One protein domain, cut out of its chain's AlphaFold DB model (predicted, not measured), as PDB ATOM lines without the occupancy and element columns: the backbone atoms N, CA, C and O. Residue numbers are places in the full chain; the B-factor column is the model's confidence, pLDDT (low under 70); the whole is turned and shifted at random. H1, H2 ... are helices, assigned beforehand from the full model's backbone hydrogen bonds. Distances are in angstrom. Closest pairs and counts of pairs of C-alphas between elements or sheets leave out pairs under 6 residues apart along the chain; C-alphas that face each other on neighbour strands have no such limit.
ATOM      1  N   ARG A 123       3.129  22.311 -31.859       80.81
ATOM      2  CA  ARG A 123       1.990  23.230 -31.848       80.81
ATOM      3  C   ARG A 123       0.727  22.534 -32.352       80.81
ATOM      4  O   ARG A 123       0.711  21.976 -33.442       80.81
ATOM      5  N   CYS A 124      -0.357  22.614 -31.585       81.44
ATOM      6  CA  CYS A 124      -1.645  22.060 -31.986       81.44
ATOM      7  C   CYS A 124      -2.218  22.817 -33.194       81.44
ATOM      8  O   CYS A 124      -2.505  24.011 -33.096       81.44
ATOM      9  N   SER A 125      -2.481  22.112 -34.295       81.50
ATOM     10  CA  SER A 125      -3.068  22.684 -35.519       81.50
ATOM     11  C   SER A 125      -4.499  23.209 -35.353       81.50
ATOM     12  O   SER A 125      -4.992  23.914 -36.228       81.50
ATOM     13  N   TYR A 126      -5.177  22.873 -34.251       81.25
ATOM     14  CA  TYR A 126      -6.574  23.244 -34.011       81.25
ATOM     15  C   TYR A 126      -6.722  24.440 -33.065       81.25
ATOM     16  O   TYR A 126      -7.383  25.412 -33.411       81.25
ATOM     17  N   CYS A 127      -6.128  24.379 -31.868       84.62
ATOM     18  CA  CYS A 127      -6.245  25.449 -30.868       84.62
ATOM     19  C   CYS A 127      -4.977  26.300 -30.722       84.62
ATOM     20  O   CYS A 127      -4.986  27.288 -29.993       84.62
ATOM     21  N   GLY A 128      -3.880  25.928 -31.389       79.69
ATOM     22  CA  GLY A 128      -2.635  26.692 -31.393       79.69
ATOM     23  C   GLY A 128      -1.755  26.536 -30.150       79.69
ATOM     24  O   GLY A 128      -0.678  27.130 -30.140       79.69
ATOM     25  N   THR A 129      -2.172  25.758 -29.142       85.06
ATOM     26  CA  THR A 129      -1.389  25.481 -27.924       85.06
ATOM     27  C   THR A 129      -0.083  24.755 -28.256       85.06
ATOM     28  O   THR A 129      -0.103  23.765 -28.986       85.06
ATOM     29  N   GLU A 130       1.038  25.193 -27.678       84.31
ATOM     30  CA  GLU A 130       2.295  24.432 -27.655       84.31
ATOM     31  C   GLU A 130       2.197  23.256 -26.680       84.31
ATOM     32  O   GLU A 130       1.802  23.432 -25.526       84.31
ATOM     33  N   ASN A 131       2.556  22.060 -27.129       80.81
ATOM     34  CA  ASN A 131       2.618  20.838 -26.328       80.81
ATOM     35  C   ASN A 131       4.042  20.280 -26.421       80.81
ATOM     36  O   ASN A 131       4.728  20.546 -27.402       80.81
ATOM     37  N   GLN A 132       4.497  19.520 -25.429       76.19
ATOM     38  CA  GLN A 132       5.746  18.758 -25.565       76.19
ATOM     39  C   GLN A 132       5.587  17.659 -26.632       76.19
ATOM     40  O   GLN A 132       4.469  17.183 -26.852       76.19
ATOM     41  N   SER A 133       6.689  17.272 -27.284       69.25
ATOM     42  CA  SER A 133       6.751  16.239 -28.337       69.25
ATOM     43  C   SER A 133       6.141  14.899 -27.937       69.25
ATOM     44  O   SER A 133       5.626  14.171 -28.791       69.25
ATOM     45  N   ASP A 134       6.176  14.602 -26.641       68.62
ATOM     46  CA  ASP A 134       5.802  13.307 -26.073       68.62
ATOM     47  C   ASP A 134       4.289  13.176 -25.866       68.62
ATOM     48  O   ASP A 134       3.758  12.080 -25.662       68.62
ATOM     49  N   HIS A 135       3.557  14.292 -25.931       70.81
ATOM     50  CA  HIS A 135       2.106  14.267 -25.857       70.81
ATOM     51  C   HIS A 135       1.511  13.834 -27.202       70.81
ATOM     52  O   HIS A 135       1.695  14.486 -28.223       70.81
ATOM     53  N   SER A 136       0.724  12.755 -27.187       75.44
ATOM     54  CA  SER A 136      -0.042  12.293 -28.362       75.44
ATOM     55  C   SER A 136      -1.296  13.138 -28.620       75.44
ATOM     56  O   SER A 136      -1.784  13.219 -29.750       75.44
ATOM     57  N   GLU A 137      -1.794  13.816 -27.587       82.12
ATOM     58  CA  GLU A 137      -3.000  14.639 -27.613       82.12
ATOM     59  C   GLU A 137      -2.727  16.019 -27.018       82.12
ATOM     60  O   GLU A 137      -1.909  16.195 -26.115       82.12
ATOM     61  N   CYS A 138      -3.435  17.027 -27.517       82.50
ATOM     62  CA  CYS A 138      -3.298  18.384 -27.032       82.50
ATOM     63  C   CYS A 138      -3.844  18.510 -25.610       82.50
ATOM     64  O   CYS A 138      -5.029  18.272 -25.369       82.50
ATOM     65  N   ARG A 139      -3.020  19.044 -24.703       82.50
ATOM     66  CA  ARG A 139      -3.379  19.275 -23.294       82.50
ATOM     67  C   ARG A 139      -4.574  20.209 -23.077       82.50
ATOM     68  O   ARG A 139      -5.153  20.212 -21.999       82.50
ATOM     69  N   THR A 140      -4.920  21.032 -24.068       82.31
ATOM     70  CA  THR A 140      -6.014  22.011 -23.959       82.31
ATOM     71  C   THR A 140      -7.304  21.528 -24.609       82.31
ATOM     72  O   THR A 140      -8.370  21.696 -24.029       82.31
ATOM     73  N   CYS A 141      -7.239  20.976 -25.822       84.12
ATOM     74  CA  CYS A 141      -8.439  20.637 -26.594       84.12
ATOM     75  C   CYS A 141      -8.685  19.130 -26.742       84.12
ATOM     76  O   CYS A 141      -9.692  18.753 -27.339       84.12
ATOM     77  N   GLY A 142      -7.776  18.281 -26.246       76.94
ATOM     78  CA  GLY A 142      -7.886  16.819 -26.293       76.94
ATOM     79  C   GLY A 142      -7.763  16.216 -27.693       76.94
ATOM     80  O   GLY A 142      -8.077  15.050 -27.892       76.94
ATOM     81  N   ARG A 143      -7.357  17.003 -28.698       79.50
ATOM     82  CA  ARG A 143      -7.214  16.525 -30.080       79.50
ATOM     83  C   ARG A 143      -5.809  16.022 -30.348       79.50
ATOM     84  O   ARG A 143      -4.836  16.601 -29.872       79.50
ATOM     85  N   ILE A 144      -5.731  14.992 -31.174       80.25
ATOM     86  CA  ILE A 144      -4.497  14.303 -31.543       80.25
ATOM     87  C   ILE A 144      -3.549  15.274 -32.258       80.25
ATOM     88  O   ILE A 144      -3.971  16.046 -33.125       80.25
ATOM     89  N   LEU A 145      -2.277  15.257 -31.858       78.38
ATOM     90  CA  LEU A 145      -1.250  16.178 -32.352       78.38
ATOM     91  C   LEU A 145      -0.567  15.674 -33.630       78.38
ATOM     92  O   LEU A 145      -0.155  16.489 -34.453       78.38
ATOM     93  N   SER A 146      -0.505  14.354 -33.833       72.19
ATOM     94  CA  SER A 146       0.014  13.731 -35.055       72.19
ATOM     95  C   SER A 146      -0.664  12.386 -35.338       72.19
ATOM     96  O   SER A 146      -0.719  11.514 -34.471       72.19
ATOM     97  N   LEU A 147      -1.140  12.202 -36.575       66.88
ATOM     98  CA  LEU A 147      -1.734  10.942 -37.042       66.88
ATOM     99  C   LEU A 147      -0.709   9.798 -37.076       66.88
ATOM    100  O   LEU A 147      -1.050   8.665 -36.755       66.88
ATOM    101  N   GLU A 148       0.558  10.087 -37.390       66.62
ATOM    102  CA  GLU A 148       1.625   9.074 -37.403       66.62
ATOM    103  C   GLU A 148       1.959   8.547 -36.003       66.62
ATOM    104  O   GLU A 148       2.330   7.386 -35.834       66.62
ATOM    105  N   GLN A 149       1.853   9.395 -34.976       62.94
ATOM    106  CA  GLN A 149       2.064   8.960 -33.593       62.94
ATOM    107  C   GLN A 149       0.920   8.053 -33.121       62.94
ATOM    108  O   GLN A 149       1.156   7.118 -32.354       62.94
ATOM    109  N   GLN A 150      -0.302   8.295 -33.601       65.62
ATOM    110  CA  GLN A 150      -1.463   7.470 -33.289       65.62
ATOM    111  C   GLN A 150      -1.364   6.080 -33.923       65.62
ATOM    112  O   GLN A 150      -1.506   5.089 -33.210       65.62
ATOM    113  N   THR A 151      -1.050   5.988 -35.219       70.31
ATOM    114  CA  THR A 151      -0.918   4.692 -35.908       70.31
ATOM    115  C   THR A 151       0.172   3.833 -35.271       70.31
ATOM    116  O   THR A 151      -0.063   2.671 -34.958       70.31
ATOM    117  N   LYS A 152       1.327   4.428 -34.946       69.06
ATOM    118  CA  LYS A 152       2.405   3.736 -34.220       69.06
ATOM    119  C   LYS A 152       1.969   3.240 -32.839       69.06
ATOM    120  O   LYS A 152       2.452   2.206 -32.383       69.06
ATOM    121  N   LYS A 153       1.100   3.974 -32.138       67.56
ATOM    122  CA  LYS A 153       0.581   3.568 -30.823       67.56
ATOM    123  C   LYS A 153      -0.393   2.396 -30.949       67.56
ATOM    124  O   LYS A 153      -0.295   1.460 -30.164       67.56
ATOM    125  N   GLU A 154      -1.274   2.424 -31.945       70.75
ATOM    126  CA  GLU A 154      -2.206   1.332 -32.247       70.75
ATOM    127  C   GLU A 154      -1.462   0.057 -32.666       70.75
ATOM    128  O   GLU A 154      -1.742  -1.018 -32.140       70.75
ATOM    129  N   GLU A 155      -0.447   0.173 -33.524       72.69
ATOM    130  CA  GLU A 155       0.420  -0.947 -33.910       72.69
ATOM    131  C   GLU A 155       1.159  -1.536 -32.703       72.69
ATOM    132  O   GLU A 155       1.161  -2.752 -32.506       72.69
ATOM    133  N   LYS A 156       1.748  -0.688 -31.847       68.56
ATOM    134  CA  LYS A 156       2.407  -1.137 -30.609       68.56
ATOM    135  C   LYS A 156       1.434  -1.854 -29.679       68.56
ATOM    136  O   LYS A 156       1.791  -2.889 -29.125       68.56
ATOM    137  N   GLN A 157       0.219  -1.336 -29.529       71.62
ATOM    138  CA  GLN A 157      -0.813  -1.948 -28.698       71.62
ATOM    139  C   GLN A 157      -1.210  -3.336 -29.229       71.62
ATOM    140  O   GLN A 157      -1.234  -4.294 -28.463       71.62
ATOM    141  N   GLN A 158      -1.403  -3.475 -30.544       75.25
ATOM    142  CA  GLN A 158      -1.692  -4.767 -31.181       75.25
ATOM    143  C   GLN A 158      -0.545  -5.774 -31.029       75.25
ATOM    144  O   GLN A 158      -0.782  -6.971 -30.865       75.25
ATOM    145  N   VAL A 159       0.707  -5.310 -31.087       75.69
ATOM    146  CA  VAL A 159       1.881  -6.159 -30.844       75.69
ATOM    147  C   VAL A 159       1.913  -6.630 -29.392       75.69
ATOM    148  O   VAL A 159       2.128  -7.814 -29.156       75.69
ATOM    149  N   ILE A 160       1.655  -5.743 -28.427       72.75
ATOM    150  CA  ILE A 160       1.602  -6.093 -27.000       72.75
ATOM    151  C   ILE A 160       0.489  -7.114 -26.728       72.75
ATOM    152  O   ILE A 160       0.732  -8.104 -26.043       72.75
ATOM    153  N   GLU A 161      -0.697  -6.924 -27.304       76.94
ATOM    154  CA  GLU A 161      -1.818  -7.863 -27.170       76.94
ATOM    155  C   GLU A 161      -1.484  -9.238 -27.761       76.94
ATOM    156  O   GLU A 161      -1.663 -10.259 -27.098       76.94
ATOM    157  N   ARG A 162      -0.892  -9.286 -28.962       73.38
ATOM    158  CA  ARG A 162      -0.422 -10.549 -29.555       73.38
ATOM    159  C   ARG A 162       0.660 -11.226 -28.721       73.38
ATOM    160  O   ARG A 162       0.668 -12.450 -28.633       73.38
ATOM    161  N   LEU A 163       1.583 -10.461 -28.141       72.50
ATOM    162  CA  LEU A 163       2.626 -11.008 -27.274       72.50
ATOM    163  C   LEU A 163       2.029 -11.608 -25.997       72.50
ATOM    164  O   LEU A 163       2.417 -12.712 -25.629       72.50
ATOM    165  N   ALA A 164       1.049 -10.942 -25.382       74.75
ATOM    166  CA  ALA A 164       0.335 -11.464 -24.219       74.75
ATOM    167  C   ALA A 164      -0.411 -12.773 -24.541       74.75
ATOM    168  O   ALA A 164      -0.317 -13.739 -23.788       74.75
ATOM    169  N   GLU A 165      -1.071 -12.864 -25.700       77.81
ATOM    170  CA  GLU A 165      -1.717 -14.112 -26.134       77.81
ATOM    171  C   GLU A 165      -0.727 -15.269 -26.356       77.81
ATOM    172  O   GLU A 165      -1.060 -16.435 -26.137       77.81
ATOM    173  N   LEU A 166       0.471 -14.976 -26.871       74.50
ATOM    174  CA  LEU A 166       1.515 -15.983 -27.097       74.50
ATOM    175  C   LEU A 166       2.146 -16.457 -25.781       74.50
ATOM    176  O   LEU A 166       2.519 -17.630 -25.677       74.50
ATOM    177  N   ASP A 167       2.226 -15.567 -24.792       72.12
ATOM    178  CA  ASP A 167       2.658 -15.875 -23.429       72.12
ATOM    179  C   ASP A 167       1.644 -16.784 -22.718       72.12
ATOM    180  O   ASP A 167       1.999 -17.864 -22.251       72.12
ATOM    181  N   GLU A 168       0.348 -16.447 -22.767       72.69
ATOM    182  CA  GLU A 168      -0.728 -17.290 -22.215       72.69
ATOM    183  C   GLU A 168      -0.778 -18.689 -22.849       72.69
ATOM    184  O   GLU A 168      -1.108 -19.679 -22.193       72.69
ATOM    185  N   LYS A 169      -0.412 -18.804 -24.131       77.31
ATOM    186  CA  LYS A 169      -0.306 -20.091 -24.845       77.31
ATOM    187  C   LYS A 169       0.979 -20.867 -24.504       77.31
ATOM    188  O   LYS A 169       1.192 -21.954 -25.054       77.31
ATOM    189  N   GLY A 170       1.836 -20.341 -23.623       69.69
ATOM    190  CA  GLY A 170       3.091 -20.957 -23.183       69.69
ATOM    191  C   GLY A 170       4.097 -21.152 -24.319       69.69
ATOM    192  O   GLY A 170       4.887 -22.099 -24.304       69.69
ATOM    193  N   ILE A 171       4.007 -20.327 -25.369       71.00
ATOM    194  CA  ILE A 171       4.870 -20.412 -26.554       71.00
ATOM    195  C   ILE A 171       6.204 -19.714 -26.276       71.00
ATOM    196  O   ILE A 171       7.243 -20.222 -26.699       71.00
ATOM    197  N   LEU A 172       6.196 -18.618 -25.511       62.00
ATOM    198  CA  LEU A 172       7.414 -17.894 -25.131       62.00
ATOM    199  C   LEU A 172       8.374 -18.779 -24.314       62.00
ATOM    200  O   LEU A 172       9.551 -18.872 -24.656       62.00
ATOM    201  N   ASP A 173       7.855 -19.551 -23.354       66.94
ATOM    202  CA  ASP A 173       8.630 -20.530 -22.573       66.94
ATOM    203  C   ASP A 173       9.261 -21.646 -23.423       66.94
ATOM    204  O   ASP A 173      10.289 -22.223 -23.059       66.94
ATOM    205  N   LYS A 174       8.628 -22.006 -24.547       69.62
ATOM    206  CA  LYS A 174       9.146 -23.028 -25.471       69.62
ATOM    207  C   LYS A 174      10.257 -22.471 -26.351       69.62
ATOM    208  O   LYS A 174      11.228 -23.179 -26.586       69.62
ATOM    209  N   ILE A 175      10.127 -21.223 -26.801       69.25
ATOM    210  CA  ILE A 175      11.167 -20.520 -27.565       69.25
ATOM    211  C   ILE A 175      12.417 -20.346 -26.695       69.25
ATOM    212  O   ILE A 175      13.511 -20.701 -27.114       69.25
ATOM    213  N   GLN A 176      12.246 -19.936 -25.437       65.38
ATOM    214  CA  GLN A 176      13.359 -19.727 -24.507       65.38
ATOM    215  C   GLN A 176      14.141 -21.016 -24.180       65.38
ATOM    216  O   GLN A 176      15.316 -20.956 -23.833       65.38
ATOM    217  N   LYS A 177      13.501 -22.187 -24.305       64.88
ATOM    218  CA  LYS A 177      14.154 -23.499 -24.164       64.88
ATOM    219  C   LYS A 177      14.891 -23.954 -25.423       64.88
ATOM    220  O   LYS A 177      15.786 -24.775 -25.297       64.88
ATOM    221  N   LEU A 178      14.510 -23.456 -26.599       63.91
ATOM    222  CA  LEU A 178      15.150 -23.780 -27.879       63.91
ATOM    223  C   LEU A 178      16.381 -22.906 -28.155       63.91
ATOM    224  O   LEU A 178      17.278 -23.352 -28.853       63.91
ATOM    225  N   ASP A 179      16.447 -21.700 -27.582       54.72
ATOM    226  CA  ASP A 179      17.610 -20.799 -27.688       54.72
ATOM    227  C   ASP A 179      18.770 -21.164 -26.727       54.72
ATOM    228  O   ASP A 179      19.775 -20.453 -26.666       54.72
ATOM    229  N   LEU A 180      18.631 -22.243 -25.944       50.34
ATOM    230  CA  LEU A 180      19.642 -22.741 -24.995       50.34
ATOM    231  C   LEU A 180      20.326 -24.052 -25.438       50.34
ATOM    232  O   LEU A 180      21.146 -24.570 -24.677       50.34
TER     233      LEU A 180
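Overview. This is residues 123 to 180 of the 181 residues of the protein "XerC/D-like integrase" of Haloferax alexandrinus JCM 10717 (UniProt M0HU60). A looped head, residues 123 to 146, sits at one end of one long helix, H1, and a short helix, H2, turns off at the other end as a foot. Most of H1 and H2 stands free. The printed part has 58 residues, two named helices in the order H1, H2 and no named strand: all helix. It is extended, a rod of 54 by 19 by 15 A, with a radius of gyration of the C-alphas of 18.3 A.

Arrangement. Past the head, look at H1, residues 147 to 168, and H2, residues 172 to 178. They are close but not clearly touching; their closest C-alphas, of Leu 166 and Leu 172, are 6.5 A apart. They run the same way at a steep tilt of 69 degrees, only just short of about perpendicular. In H1 and H2 every O i to N i+4 pair is within hydrogen-bond range.

Along the chain. Start at C-alpha 123, (1.990, 23.230, -31.848). Find C-alpha 147 at (-1.734, 10.942, -37.042); from there H1 runs 31.9 A to C-alpha 168. H2 ends at C-alpha 178, (15.150, -23.780, -27.879).

Size, cuts and confidence. The farthest C-alphas, of Cys 127 and Leu 180, are 55.0 A apart. The printed part has no cut, and the link from H1 to H2 is tight. Confidence is under 70 at 19 residues, among them 172 to 180.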